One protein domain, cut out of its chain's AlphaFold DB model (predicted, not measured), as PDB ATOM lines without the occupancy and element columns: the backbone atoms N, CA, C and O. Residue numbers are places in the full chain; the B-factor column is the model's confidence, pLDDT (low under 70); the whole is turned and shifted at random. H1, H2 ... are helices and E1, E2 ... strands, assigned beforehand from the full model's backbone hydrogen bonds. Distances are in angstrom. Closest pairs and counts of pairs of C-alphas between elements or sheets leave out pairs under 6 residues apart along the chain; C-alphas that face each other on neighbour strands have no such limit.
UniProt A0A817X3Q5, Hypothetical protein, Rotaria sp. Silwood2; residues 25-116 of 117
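This is residues 25 to 116 of the 117 residues of the protein "Hypothetical protein" of Rotaria sp. Silwood2 (UniProt A0A817X3Q5). A sheet of four strands has one helix, H2, packed along one of its faces, while a second helix, H1, reaches away from the sheet and only grazes it with residues 66 to 67. H1 and the loop of residues 79 to 92, which folds back to the sheet, make an arm that gives the model much of its length. The printed part has 92 residues with four named strands and two named helices, in the order E1, E2, E3, H1, E4, H2; the class is mixed, helices and strands. The sheet is mixed, in the order E1, E2, E3, E4. The whole is only just compact, close to loose, with a radius of gyration of the C-alphas of 14.4 A and spans of 41 by 28 by 19 A.

E1, residues 28 to 34, E2, residues 37 to 44, and E3, residues 49 to 55, form a meander, each strand the antiparallel neighbour of the one before. E1 and E2 are a hairpin at 175 degrees, with N 30 and O 41 within hydrogen-bond range at 2.8 A. E2 and E3 are a hairpin at 172 degrees, with N 40 and O 53 at 2.8 A. E4, residues 93 to 99, is parallel to E3 at 16 degrees, with N 52 and O 95 at 2.8 A. E1 and E4 are the edge strands and are apart. H2, residues 102 to 114, makes two layers with the sheet, a helix on one face of it, at a height over the sheet of 9.4 A. It lies over E3 and, only just, over E4, on which 3 of its C-alphas fall. It runs along the strands, at 7 degrees to E3 on the local plane. The closest C-alphas of E3 and H2, those of Gly 53 and Ile 105, are 5.9 A apart. E2 and H2 are near each other, with 11 pairs of C-alphas within 10 A. E3, H1, residues 66 to 78, and E4 form a strand-helix-strand unit, two parallel neighbour strands with a helix between, whose crossover is right-handed. The closest C-alphas of H1 and E4, those of Leu 66 and Phe 94, are 7.1 A apart. H1 and H2 are apart. In both helices every O i to N i+4 pair is within hydrogen-bond range.

E2, the longest strand, measures 23.3 A from first to last C-alpha; E1 measures 20.1 A, E3 20.0 A and E4 19.4 A. H1 and H2 each measure 18.2 A. E1 begins at C-alpha 28 (29.098, 3.145, -30.861), H1 ends at C-alpha 78 (43.331, -11.278, -35.066), and H2 ends at C-alpha 114 (14.783, 7.817, -32.691).

The two C-alphas farthest apart, those of Gly 81 and Asp 101, are 42.0 A apart. The printed part, residues 25 to 116, has no cut. The link from H1 to E4, 14 residues, is long. The mean pLDDT of the printed part is 91.2, and residue 89 is under 70.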
ATOM      1  N   GLN A  25      23.059  -3.881 -24.714       78.00
ATOM      2  CA  GLN A  25      23.077  -3.484 -26.114       78.00
ATOM      3  C   GLN A  25      23.845  -2.169 -26.250       78.00
ATOM      4  O   GLN A  25      23.371  -1.113 -25.834       78.00
ATOM      5  N   CYS A  26      25.037  -2.226 -26.839       82.94
ATOM      6  CA  CYS A  26      25.873  -1.046 -27.045       82.94
ATOM      7  C   CYS A  26      25.672  -0.465 -28.447       82.94
ATOM      8  O   CYS A  26      25.605  -1.195 -29.433       82.94
ATOM      9  N   ILE A  27      25.646   0.862 -28.544       89.00
ATOM     10  CA  ILE A  27      25.767   1.607 -29.800       89.00
ATOM     11  C   ILE A  27      27.072   2.391 -29.726       89.00
ATOM     12  O   ILE A  27      27.362   3.003 -28.699       89.00
ATOM     13  N   TYR A  28      27.846   2.395 -30.808       91.12
ATOM     14  CA  TYR A  28      29.098   3.145 -30.861       91.12
ATOM     15  C   TYR A  28      28.944   4.339 -31.792       91.12
ATOM     16  O   TYR A  28      28.624   4.183 -32.969       91.12
ATOM     17  N   LEU A  29      29.181   5.532 -31.255       94.81
ATOM     18  CA  LEU A  29      29.141   6.785 -31.992       94.81
ATOM     19  C   LEU A  29      30.549   7.373 -32.048       94.81
ATOM     20  O   LEU A  29      31.173   7.628 -31.022       94.81
ATOM     21  N   TYR A  30      31.030   7.600 -33.262       96.12
ATOM     22  CA  TYR A  30      32.256   8.322 -33.548       96.12
ATOM     23  C   TYR A  30      31.906   9.610 -34.284       96.12
ATOM     24  O   TYR A  30      31.179   9.575 -35.277       96.12
ATOM     25  N   ILE A  31      32.431  10.734 -33.806       96.50
ATOM     26  CA  ILE A  31      32.272  12.040 -34.441       96.50
ATOM     27  C   ILE A  31      33.652  12.668 -34.547       96.50
ATOM     28  O   ILE A  31      34.388  12.748 -33.565       96.50
ATOM     29  N   HIS A  32      33.982  13.129 -35.742       96.75
ATOM     30  CA  HIS A  32      35.174  13.907 -36.009       96.75
ATOM     31  C   HIS A  32      34.806  15.092 -36.888       96.75
ATOM     32  O   HIS A  32      34.160  14.920 -37.917       96.75
ATOM     33  N   GLN A  33      35.212  16.288 -36.485       95.25
ATOM     34  CA  GLN A  33      34.967  17.514 -37.225       95.25
ATOM     35  C   GLN A  33      36.283  18.268 -37.345       95.25
ATOM     36  O   GLN A  33      36.964  18.473 -36.343       95.25
ATOM     37  N   ASP A  34      36.622  18.666 -38.566       94.06
ATOM     38  CA  ASP A  34      37.836  19.417 -38.865       94.06
ATOM     39  C   ASP A  34      37.613  20.315 -40.083       94.06
ATOM     40  O   ASP A  34      37.043  19.873 -41.077       94.06
ATOM     41  N   ASN A  35      38.054  21.574 -40.010       90.06
ATOM     42  CA  ASN A  35      38.067  22.521 -41.136       90.06
ATOM     43  C   ASN A  35      36.767  22.575 -41.969       90.06
ATOM     44  O   ASN A  35      36.789  22.586 -43.198       90.06
ATOM     45  N   GLY A  36      35.610  22.580 -41.299       87.31
ATOM     46  CA  GLY A  36      34.301  22.619 -41.966       87.31
ATOM     47  C   GLY A  36      33.863  21.294 -42.602       87.31
ATOM     48  O   GLY A  36      32.770  21.225 -43.156       87.31
ATOM     49  N   LYS A  37      34.664  20.235 -42.477       93.38
ATOM     50  CA  LYS A  37      34.284  18.853 -42.765       93.38
ATOM     51  C   LYS A  37      33.845  18.153 -41.487       93.38
ATOM     52  O   LYS A  37      34.300  18.457 -40.385       93.38
ATOM     53  N   LEU A  38      32.956  17.185 -41.642       95.88
ATOM     54  CA  LEU A  38      32.423  16.366 -40.559       95.88
ATOM     55  C   LEU A  38      32.414  14.922 -41.029       95.88
ATOM     56  O   LEU A  38      32.016  14.638 -42.152       95.88
ATOM     57  N   PHE A  39      32.808  14.018 -40.148       96.75
ATOM     58  CA  PHE A  39      32.679  12.586 -40.312       96.75
ATOM     59  C   PHE A  39      31.990  12.016 -39.077       96.75
ATOM     60  O   PHE A  39      32.480  12.146 -37.955       96.75
ATOM     61  N   ILE A  40      30.858  11.359 -39.287       97.56
ATOM     62  CA  ILE A  40      30.105  10.651 -38.259       97.56
ATOM     63  C   ILE A  40      30.069   9.177 -38.626       97.56
ATOM     64  O   ILE A  40      29.678   8.831 -39.736       97.56
ATOM     65  N   GLY A  41      30.428   8.312 -37.684       96.31
ATOM     66  CA  GLY A  41      30.228   6.871 -37.771       96.31
ATOM     67  C   GLY A  41      29.347   6.388 -36.629       96.31
ATOM     68  O   GLY A  41      29.742   6.468 -35.470       96.31
ATOM     69  N   LEU A  42      28.166   5.871 -36.946       95.31
ATOM     70  CA  LEU A  42      27.254   5.261 -35.985       95.31
ATOM     71  C   LEU A  42      27.183   3.758 -36.253       95.31
ATOM     72  O   LEU A  42      26.625   3.337 -37.264       95.31
ATOM     73  N   PHE A  43      27.725   2.960 -35.339       92.44
ATOM     74  CA  PHE A  43      27.750   1.505 -35.427       92.44
ATOM     75  C   PHE A  43      26.692   0.914 -34.521       92.44
ATOM     76  O   PHE A  43      26.660   1.185 -33.316       92.44
ATOM     77  N   ILE A  44      25.861   0.058 -35.103       89.88
ATOM     78  CA  ILE A  44      24.886  -0.713 -34.358       89.88
ATOM     79  C   ILE A  44      25.191  -2.206 -34.526       89.88
ATOM     80  O   ILE A  44      24.812  -2.796 -35.541       89.88
ATOM     81  N   PRO A  45      25.768  -2.838 -33.491       82.50
ATOM     82  CA  PRO A  45      26.088  -4.261 -33.485       82.50
ATOM     83  C   PRO A  45      24.873  -5.167 -33.718       82.50
ATOM     84  O   PRO A  45      24.930  -6.043 -34.575       82.50
ATOM     85  N   ASN A  46      23.748  -4.922 -33.032       81.19
ATOM     86  CA  ASN A  46      22.602  -5.848 -33.017       81.19
ATOM     87  C   ASN A  46      21.999  -6.151 -34.395       81.19
ATOM     88  O   ASN A  46      21.399  -7.201 -34.579       81.19
ATOM     89  N   ASN A  47      22.120  -5.232 -35.355       84.31
ATOM     90  CA  ASN A  47      21.652  -5.445 -36.724       84.31
ATOM     91  C   ASN A  47      22.756  -5.263 -37.771       84.31
ATOM     92  O   ASN A  47      22.448  -5.135 -38.953       84.31
ATOM     93  N   CYS A  48      24.020  -5.226 -37.338       87.50
ATOM     94  CA  CYS A  48      25.198  -5.004 -38.177       87.50
ATOM     95  C   CYS A  48      25.093  -3.767 -39.093       87.50
ATOM     96  O   CYS A  48      25.757  -3.701 -40.124       87.50
ATOM     97  N   ARG A  49      24.262  -2.771 -38.753       91.00
ATOM     98  CA  ARG A  49      24.104  -1.555 -39.565       91.00
ATOM     99  C   ARG A  49      25.094  -0.492 -39.125       91.00
ATOM    100  O   ARG A  49      25.262  -0.244 -37.930       91.00
ATOM    101  N   VAL A  50      25.688   0.182 -40.102       94.38
ATOM    102  CA  VAL A  50      26.581   1.315 -39.868       94.38
ATOM    103  C   VAL A  50      26.122   2.489 -40.704       94.38
ATOM    104  O   VAL A  50      26.039   2.386 -41.922       94.38
ATOM    105  N   PHE A  51      25.865   3.616 -40.057       96.25
ATOM    106  CA  PHE A  51      25.637   4.874 -40.750       96.25
ATOM    107  C   PHE A  51      26.924   5.690 -40.767       96.25
ATOM    108  O   PHE A  51      27.531   5.911 -39.719       96.25
ATOM    109  N   ILE A  52      27.313   6.142 -41.955       97.50
ATOM    110  CA  ILE A  52      28.422   7.065 -42.162       97.50
ATOM    111  C   ILE A  52      27.855   8.373 -42.711       97.50
ATOM    112  O   ILE A  52      27.334   8.404 -43.825       97.50
ATOM    113  N   GLY A  53      27.958   9.448 -41.936       97.50
ATOM    114  CA  GLY A  53      27.594  10.800 -42.352       97.50
ATOM    115  C   GLY A  53      28.843  11.621 -42.645       97.50
ATOM    116  O   GLY A  53      29.744  11.659 -41.813       97.50
ATOM    117  N   ILE A  54      28.904  12.278 -43.802       97.38
ATOM    118  CA  ILE A  54      30.047  13.100 -44.213       97.38
ATOM    119  C   ILE A  54      29.544  14.474 -44.644       97.38
ATOM    120  O   ILE A  54      28.645  14.554 -45.477       97.38
ATOM    121  N   LEU A  55      30.119  15.536 -44.081       97.00
ATOM    122  CA  LEU A  55      29.971  16.898 -44.591       97.00
ATOM    123  C   LEU A  55      31.154  17.190 -45.505       97.00
ATOM    124  O   LEU A  55      32.298  17.172 -45.042       97.00
ATOM    125  N   ASP A  56      30.873  17.451 -46.775       94.50
ATOM    126  CA  ASP A  56      31.881  17.855 -47.754       94.50
ATOM    127  C   ASP A  56      31.347  18.973 -48.658       94.50
ATOM    128  O   ASP A  56      30.159  19.289 -48.651       94.50
ATOM    129  N   SER A  57      32.228  19.590 -49.444       93.56
ATOM    130  CA  SER A  57      31.860  20.670 -50.369       93.56
ATOM    131  C   SER A  57      31.042  20.189 -51.572       93.56
ATOM    132  O   SER A  57      30.339  20.982 -52.196       93.56
ATOM    133  N   ILE A  58      31.114  18.896 -51.893       93.75
ATOM    134  CA  ILE A  58      30.433  18.266 -53.027       93.75
ATOM    135  C   ILE A  58      29.724  17.004 -52.525       93.75
ATOM    136  O   ILE A  58      30.244  16.271 -51.687       93.75
ATOM    137  N   ARG A  59      28.527  16.724 -53.052       93.31
ATOM    138  CA  ARG A  59      27.723  15.536 -52.704       93.31
ATOM    139  C   ARG A  59      28.195  14.271 -53.427       93.31
ATOM    140  O   ARG A  59      27.385  13.538 -53.990       93.31
ATOM    141  N   GLU A  60      29.497  14.025 -53.425       94.31
ATOM    142  CA  GLU A  60      30.104  12.863 -54.066       94.31
ATOM    143  C   GLU A  60      30.738  11.939 -53.026       94.31
ATOM    144  O   GLU A  60      31.371  12.374 -52.066       94.31
ATOM    145  N   ASN A  61      30.529  10.633 -53.190       93.44
ATOM    146  CA  ASN A  61      31.059   9.645 -52.264       93.44
ATOM    147  C   ASN A  61      32.448   9.167 -52.703       93.44
ATOM    148  O   ASN A  61      32.562   8.249 -53.511       93.44
ATOM    149  N   HIS A  62      33.488   9.734 -52.095       92.12
ATOM    150  CA  HIS A  62      34.879   9.307 -52.284       92.12
ATOM    151  C   HIS A  62      35.357   8.276 -51.247       92.12
ATOM    152  O   HIS A  62      36.558   8.030 -51.118       92.12
ATOM    153  N   MET A  63      34.451   7.667 -50.473       92.69
ATOM    154  CA  MET A  63      34.847   6.670 -49.481       92.69
ATOM    155  C   MET A  63      35.367   5.389 -50.146       92.69
ATOM    156  O   MET A  63      34.781   4.906 -51.119       92.69
ATOM    157  N   PRO A  64      36.423   4.768 -49.591       93.19
ATOM    158  CA  PRO A  64      36.854   3.449 -50.027       93.19
ATOM    159  C   PRO A  64      35.795   2.393 -49.686       93.19
ATOM    160  O   PRO A  64      34.874   2.623 -48.902       93.19
ATOM    161  N   ASN A  65      35.970   1.178 -50.211       92.88
ATOM    162  CA  ASN A  65      35.135   0.044 -49.823       92.88
ATOM    163  C   ASN A  65      35.313  -0.266 -48.319       92.88
ATOM    164  O   ASN A  65      36.291  -0.894 -47.904       92.88
ATOM    165  N   LEU A  66      34.350   0.186 -47.511       93.00
ATOM    166  CA  LEU A  66      34.384   0.094 -46.051       93.00
ATOM    167  C   LEU A  66      34.322  -1.345 -45.537       93.00
ATOM    168  O   LEU A  66      34.970  -1.651 -44.539       93.00
ATOM    169  N   ASN A  67      33.639  -2.240 -46.253       91.44
ATOM    170  CA  ASN A  67      33.618  -3.665 -45.923       91.44
ATOM    171  C   ASN A  67      35.008  -4.281 -46.046       91.44
ATOM    172  O   ASN A  67      35.497  -4.925 -45.116       91.44
ATOM    173  N   LYS A  68      35.692  -4.008 -47.161       92.75
ATOM    174  CA  LYS A  68      37.075  -4.453 -47.363       92.75
ATOM    175  C   LYS A  68      38.012  -3.852 -46.312       92.75
ATOM    176  O   LYS A  68      38.865  -4.553 -45.775       92.75
ATOM    177  N   LEU A  69      37.841  -2.569 -45.986       92.44
ATOM    178  CA  LEU A  69      38.647  -1.890 -44.969       92.44
ATOM    179  C   LEU A  69      38.459  -2.505 -43.575       92.44
ATOM    180  O   LEU A  69      39.447  -2.726 -42.869       92.44
ATOM    181  N   LEU A  70      37.211  -2.777 -43.181       91.06
ATOM    182  CA  LEU A  70      36.883  -3.375 -41.891       91.06
ATOM    183  C   LEU A  70      37.453  -4.788 -41.787       91.06
ATOM    184  O   LEU A  70      38.167  -5.072 -40.828       91.06
ATOM    185  N   LYS A  71      37.220  -5.628 -42.802       90.75
ATOM    186  CA  LYS A  71      37.747  -6.996 -42.859       90.75
ATOM    187  C   LYS A  71      39.265  -7.017 -42.688       90.75
ATOM    188  O   LYS A  71      39.769  -7.660 -41.771       90.75
ATOM    189  N   ASN A  72      39.980  -6.203 -43.466       92.56
ATOM    190  CA  ASN A  72      41.435  -6.088 -43.365       92.56
ATOM    191  C   ASN A  72      41.895  -5.623 -41.969       92.56
ATOM    192  O   ASN A  72      42.939  -6.055 -41.480       92.56
ATOM    193  N   LYS A  73      41.155  -4.714 -41.312       91.44
ATOM    194  CA  LYS A  73      41.474  -4.277 -39.941       91.44
ATOM    195  C   LYS A  73      41.230  -5.382 -38.913       91.44
ATOM    196  O   LYS A  73      42.049  -5.524 -38.007       91.44
ATOM    197  N   CYS A  74      40.142  -6.140 -39.040       91.12
ATOM    198  CA  CYS A  74      39.844  -7.272 -38.165       91.12
ATOM    199  C   CYS A  74      40.907  -8.368 -38.312       91.12
ATOM    200  O   CYS A  74      41.475  -8.780 -37.308       91.12
ATOM    201  N   GLU A  75      41.279  -8.744 -39.539       91.81
ATOM    202  CA  GLU A  75      42.346  -9.723 -39.807       91.81
ATOM    203  C   GLU A  75      43.681  -9.313 -39.168       91.81
ATOM    204  O   GLU A  75      44.308 -10.104 -38.466       91.81
ATOM    205  N   LYS A  76      44.086  -8.043 -39.312       93.50
ATOM    206  CA  LYS A  76      45.300  -7.521 -38.661       93.50
ATOM    207  C   LYS A  76      45.235  -7.563 -37.132       93.50
ATOM    208  O   LYS A  76      46.272  -7.689 -36.488       93.50
ATOM    209  N   ARG A  77      44.052  -7.397 -36.535       92.38
ATOM    210  CA  ARG A  77      43.870  -7.480 -35.077       92.38
ATOM    211  C   ARG A  77      43.870  -8.923 -34.585       92.38
ATOM    212  O   ARG A  77      44.500  -9.188 -33.566       92.38
ATOM    213  N   LEU A  78      43.268  -9.840 -35.337       92.56
ATOM    214  CA  LEU A  78      43.331 -11.278 -35.066       92.56
ATOM    215  C   LEU A  78      44.779 -11.781 -35.084       92.56
ATOM    216  O   LEU A  78      45.203 -12.462 -34.160       92.56
ATOM    217  N   GLN A  79      45.579 -11.348 -36.064       93.25
ATOM    218  CA  GLN A  79      47.017 -11.660 -36.127       93.25
ATOM    219  C   GLN A  79      47.812 -11.155 -34.912       93.25
ATOM    220  O   GLN A  79      48.894 -11.659 -34.632       93.25
ATOM    221  N   ARG A  80      47.292 -10.159 -34.184       94.50
ATOM    222  CA  ARG A  80      47.891  -9.617 -32.954       94.50
ATOM    223  C   ARG A  80      47.356 -10.286 -31.680       94.50
ATOM    224  O   ARG A  80      47.677  -9.819 -30.594       94.50
ATOM    225  N   GLY A  81      46.543 -11.335 -31.805       91.56
ATOM    226  CA  GLY A  81      45.993 -12.087 -30.674       91.56
ATOM    227  C   GLY A  81      44.767 -11.454 -30.012       91.56
ATOM    228  O   GLY A  81      44.440 -11.812 -28.886       91.56
ATOM    229  N   ILE A  82      44.089 -10.507 -30.672       90.88
ATOM    230  CA  ILE A  82      42.820  -9.956 -30.171       90.88
ATOM    231  C   ILE A  82      41.720 -11.019 -30.312       90.88
ATOM    232  O   ILE A  82      41.557 -11.581 -31.394       90.88
ATOM    233  N   ASP A  83      40.950 -11.250 -29.243       84.00
ATOM    234  CA  ASP A  83      39.858 -12.230 -29.222       84.00
ATOM    235  C   ASP A  83      38.760 -11.905 -30.246       84.00
ATOM    236  O   ASP A  83      38.366 -10.747 -30.425       84.00
ATOM    237  N   THR A  84      38.222 -12.942 -30.885       81.75
ATOM    238  CA  THR A  84      37.186 -12.835 -31.914       81.75
ATOM    239  C   THR A  84      35.904 -12.211 -31.372       81.75
ATOM    240  O   THR A  84      35.291 -11.397 -32.061       81.75
ATOM    241  N   ASN A  85      35.543 -12.508 -30.121       79.62
ATOM    242  CA  ASN A  85      34.333 -11.980 -29.480       79.62
ATOM    243  C   ASN A  85      34.392 -10.465 -29.243       79.62
ATOM    244  O   ASN A  85      33.363  -9.816 -29.077       79.62
ATOM    245  N   SER A  86      35.596  -9.888 -29.245       77.56
ATOM    246  CA  SER A  86      35.808  -8.445 -29.092       77.56
ATOM    247  C   SER A  86      35.794  -7.685 -30.422       77.56
ATOM    248  O   SER A  86      35.862  -6.452 -30.441       77.56
ATOM    249  N   LEU A  87      35.729  -8.404 -31.548       82.19
ATOM    250  CA  LEU A  87      35.827  -7.827 -32.877       82.19
ATOM    251  C   LEU A  87      34.468  -7.803 -33.590       82.19
ATOM    252  O   LEU A  87      33.682  -8.744 -33.499       82.19
ATOM    253  N   PRO A  88      34.206  -6.759 -34.388       78.56
ATOM    254  CA  PRO A  88      33.043  -6.694 -35.263       78.56
ATOM    255  C   PRO A  88      33.262  -7.593 -36.497       78.56
ATOM    256  O   PRO A  88      33.465  -7.095 -37.602       78.56
ATOM    257  N   ILE A  89      33.290  -8.918 -36.305       66.88
ATOM    258  CA  ILE A  89      33.594  -9.911 -37.361       66.88
ATOM    259  C   ILE A  89      32.436 -10.062 -38.358       66.88
ATOM    260  O   ILE A  89      32.646 -10.480 -39.494       66.88
ATOM    261  N   ASN A  90      31.225  -9.673 -37.961       70.19
ATOM    262  CA  ASN A  90      30.044  -9.760 -38.810       70.19
ATOM    263  C   ASN A  90      30.147  -8.847 -40.043       70.19
ATOM    264  O   ASN A  90      30.774  -7.783 -40.006       70.19
ATOM    265  N   GLU A  91      29.473  -9.228 -41.129       78.44
ATOM    266  CA  GLU A  91      29.341  -8.370 -42.307       78.44
ATOM    267  C   GLU A  91      28.506  -7.131 -41.963       78.44
ATOM    268  O   GLU A  91      27.310  -7.216 -41.687       78.44
ATOM    269  N   HIS A  92      29.154  -5.965 -41.953       87.94
ATOM    270  CA  HIS A  92      28.487  -4.701 -41.668       87.94
ATOM    271  C   HIS A  92      27.828  -4.139 -42.929       87.94
ATOM    272  O   HIS A  92      28.393  -4.126 -44.020       87.94
ATOM    273  N   GLN A  93      26.624  -3.606 -42.773       92.19
ATOM    274  CA  GLN A  93      25.913  -2.898 -43.827       92.19
ATOM    275  C   GLN A  93      26.161  -1.401 -43.668       92.19
ATOM    276  O   GLN A  93      25.527  -0.737 -42.845       92.19
ATOM    277  N   PHE A  94      27.119  -0.884 -44.438       94.19
ATOM    278  CA  PHE A  94      27.458   0.535 -44.445       94.19
ATOM    279  C   PHE A  94      26.490   1.333 -45.323       94.19
ATOM    280  O   PHE A  94      26.443   1.163 -46.539       94.19
ATOM    281  N   GLU A  95      25.772   2.267 -44.707       95.19
ATOM    282  CA  GLU A  95      25.033   3.325 -45.383       95.19
ATOM    283  C   GLU A  95      25.858   4.614 -45.328       95.19
ATOM    284  O   GLU A  95      25.967   5.249 -44.279       95.19
ATOM    285  N   VAL A  96      26.437   5.011 -46.462       96.75
ATOM    286  CA  VAL A  96      27.217   6.251 -46.572       96.75
ATOM    287  C   VAL A  96      26.339   7.371 -47.120       96.75
ATOM    288  O   VAL A  96      25.691   7.215 -48.159       96.75
ATOM    289  N   LYS A  97      26.322   8.512 -46.428       97.12
ATOM    290  CA  LYS A  97      25.645   9.743 -46.842       97.12
ATOM    291  C   LYS A  97      26.620  10.908 -46.787       97.12
ATOM    292  O   LYS A  97      27.039  11.314 -45.709       97.12
ATOM    293  N   VAL A  98      26.934  11.443 -47.963       97.38
ATOM    294  CA  VAL A  98      27.684  12.690 -48.121       97.38
ATOM    295  C   VAL A  98      26.689  13.814 -48.376       97.38
ATOM    296  O   VAL A  98      25.804  13.673 -49.222       97.38
ATOM    297  N   ASP A  99      26.802  14.904 -47.628       97.25
ATOM    298  CA  ASP A  99      25.964  16.087 -47.786       97.25
ATOM    299  C   ASP A  99      26.811  17.358 -47.704       97.25
ATOM    300  O   ASP A  99      27.930  17.350 -47.199       97.25
ATOM    301  N   THR A 100      26.248  18.451 -48.202       96.44
ATOM    302  CA  THR A 100      26.828  19.800 -48.140       96.44
ATOM    303  C   THR A 100      26.214  20.630 -47.018       96.44
ATOM    304  O   THR A 100      26.744  21.677 -46.659       96.44
ATOM    305  N   ASP A 101      25.096  20.165 -46.453       95.69
ATOM    306  CA  ASP A 101      24.417  20.792 -45.324       95.69
ATOM    307  C   ASP A 101      24.468  19.878 -44.093       95.69
ATOM    308  O   ASP A 101      23.931  18.764 -44.074       95.69
ATOM    309  N   ILE A 102      25.082  20.394 -43.030       95.31
ATOM    310  CA  ILE A 102      25.230  19.707 -41.751       95.31
ATOM    311  C   ILE A 102      23.876  19.348 -41.119       95.31
ATOM    312  O   ILE A 102      23.750  18.309 -40.468       95.31
ATOM    313  N   GLN A 103      22.831  20.151 -41.346       96.56
ATOM    314  CA  GLN A 103      21.496  19.906 -40.797       96.56
ATOM    315  C   GLN A 103      20.889  18.618 -41.351       96.56
ATOM    316  O   GLN A 103      20.205  17.891 -40.628       96.56
ATOM    317  N   ASN A 104      21.163  18.283 -42.614       96.56
ATOM    318  CA  ASN A 104      20.682  17.041 -43.216       96.56
ATOM    319  C   ASN A 104      21.337  15.814 -42.579       96.56
ATOM    320  O   ASN A 104      20.662  14.805 -42.354       96.56
ATOM    321  N   ILE A 105      22.624  15.907 -42.241       96.25
ATOM    322  CA  ILE A 105      23.360  14.836 -41.563       96.25
ATOM    323  C   ILE A 105      22.773  14.611 -40.166       96.25
ATOM    324  O   ILE A 105      22.412  13.480 -39.831       96.25
ATOM    325  N   TRP A 106      22.582  15.679 -39.385       96.00
ATOM    326  CA  TRP A 106      21.985  15.591 -38.048       96.00
ATOM    327  C   TRP A 106      20.551  15.064 -38.071       96.00
ATOM    328  O   TRP A 106      20.209  14.188 -37.278       96.00
ATOM    329  N   LYS A 107      19.713  15.523 -39.010       96.50
ATOM    330  CA  LYS A 107      18.343  15.007 -39.183       96.50
ATOM    331  C   LYS A 107      18.333  13.500 -39.437       96.50
ATOM    332  O   LYS A 107      17.521  12.787 -38.847       96.50
ATOM    333  N   ARG A 108      19.236  12.997 -40.288       96.25
ATOM    334  CA  ARG A 108      19.367  11.556 -40.561       96.25
ATOM    335  C   ARG A 108      19.831  10.792 -39.327       96.25
ATOM    336  O   ARG A 108      19.200   9.796 -38.981       96.25
ATOM    337  N   LEU A 109      20.868  11.279 -38.642       95.25
ATOM    338  CA  LEU A 109      21.372  10.666 -37.414       95.25
ATOM    339  C   LEU A 109      20.265  10.560 -36.356       95.25
ATOM    340  O   LEU A 109      20.005   9.477 -35.834       95.25
ATOM    341  N   ASN A 110      19.555  11.663 -36.112       94.31
ATOM    342  CA  ASN A 110      18.457  11.720 -35.153       94.31
ATOM    343  C   ASN A 110      17.331  10.753 -35.522       94.31
ATOM    344  O   ASN A 110      16.823  10.061 -34.646       94.31
ATOM    345  N   LYS A 111      16.978  10.638 -36.808       94.62
ATOM    346  CA  LYS A 111      15.982   9.661 -37.272       94.62
ATOM    347  C   LYS A 111      16.420   8.218 -36.996       94.62
ATOM    348  O   LYS A 111      15.606   7.409 -36.561       94.62
ATOM    349  N   ILE A 112      17.693   7.891 -37.227       92.62
ATOM    350  CA  ILE A 112      18.227   6.543 -36.978       92.62
ATOM    351  C   ILE A 112      18.181   6.205 -35.487       92.62
ATOM    352  O   ILE A 112      17.820   5.084 -35.136       92.62
ATOM    353  N   ILE A 113      18.533   7.159 -34.623       90.31
ATOM    354  CA  ILE A 113      18.515   6.980 -33.166       90.31
ATOM    355  C   ILE A 113      17.073   6.913 -32.643       90.31
ATOM    356  O   ILE A 113      16.760   6.051 -31.829       90.31
ATOM    357  N   ALA A 114      16.178   7.776 -33.128       90.62
ATOM    358  CA  ALA A 114      14.783   7.817 -32.691       90.62
ATOM    359  C   ALA A 114      14.012   6.536 -33.040       90.62
ATOM    360  O   ALA A 114      13.242   6.062 -32.216       90.62
ATOM    361  N   ASN A 115      14.274   5.932 -34.204       83.62
ATOM    362  CA  ASN A 115      13.652   4.670 -34.634       83.62
ATOM    363  C   ASN A 115      14.067   3.438 -33.800       83.62
ATOM    364  O   ASN A 115      13.716   2.316 -34.159       83.62
ATOM    365  N   ARG A 116      14.878   3.620 -32.754       71.06
ATOM    366  CA  ARG A 116      15.386   2.553 -31.880       71.06
ATOM    367  C   ARG A 116      14.875   2.645 -30.445       71.06
ATOM    368  O   ARG A 116      15.240   1.781 -29.654       71.06
TER     369      ARG A 116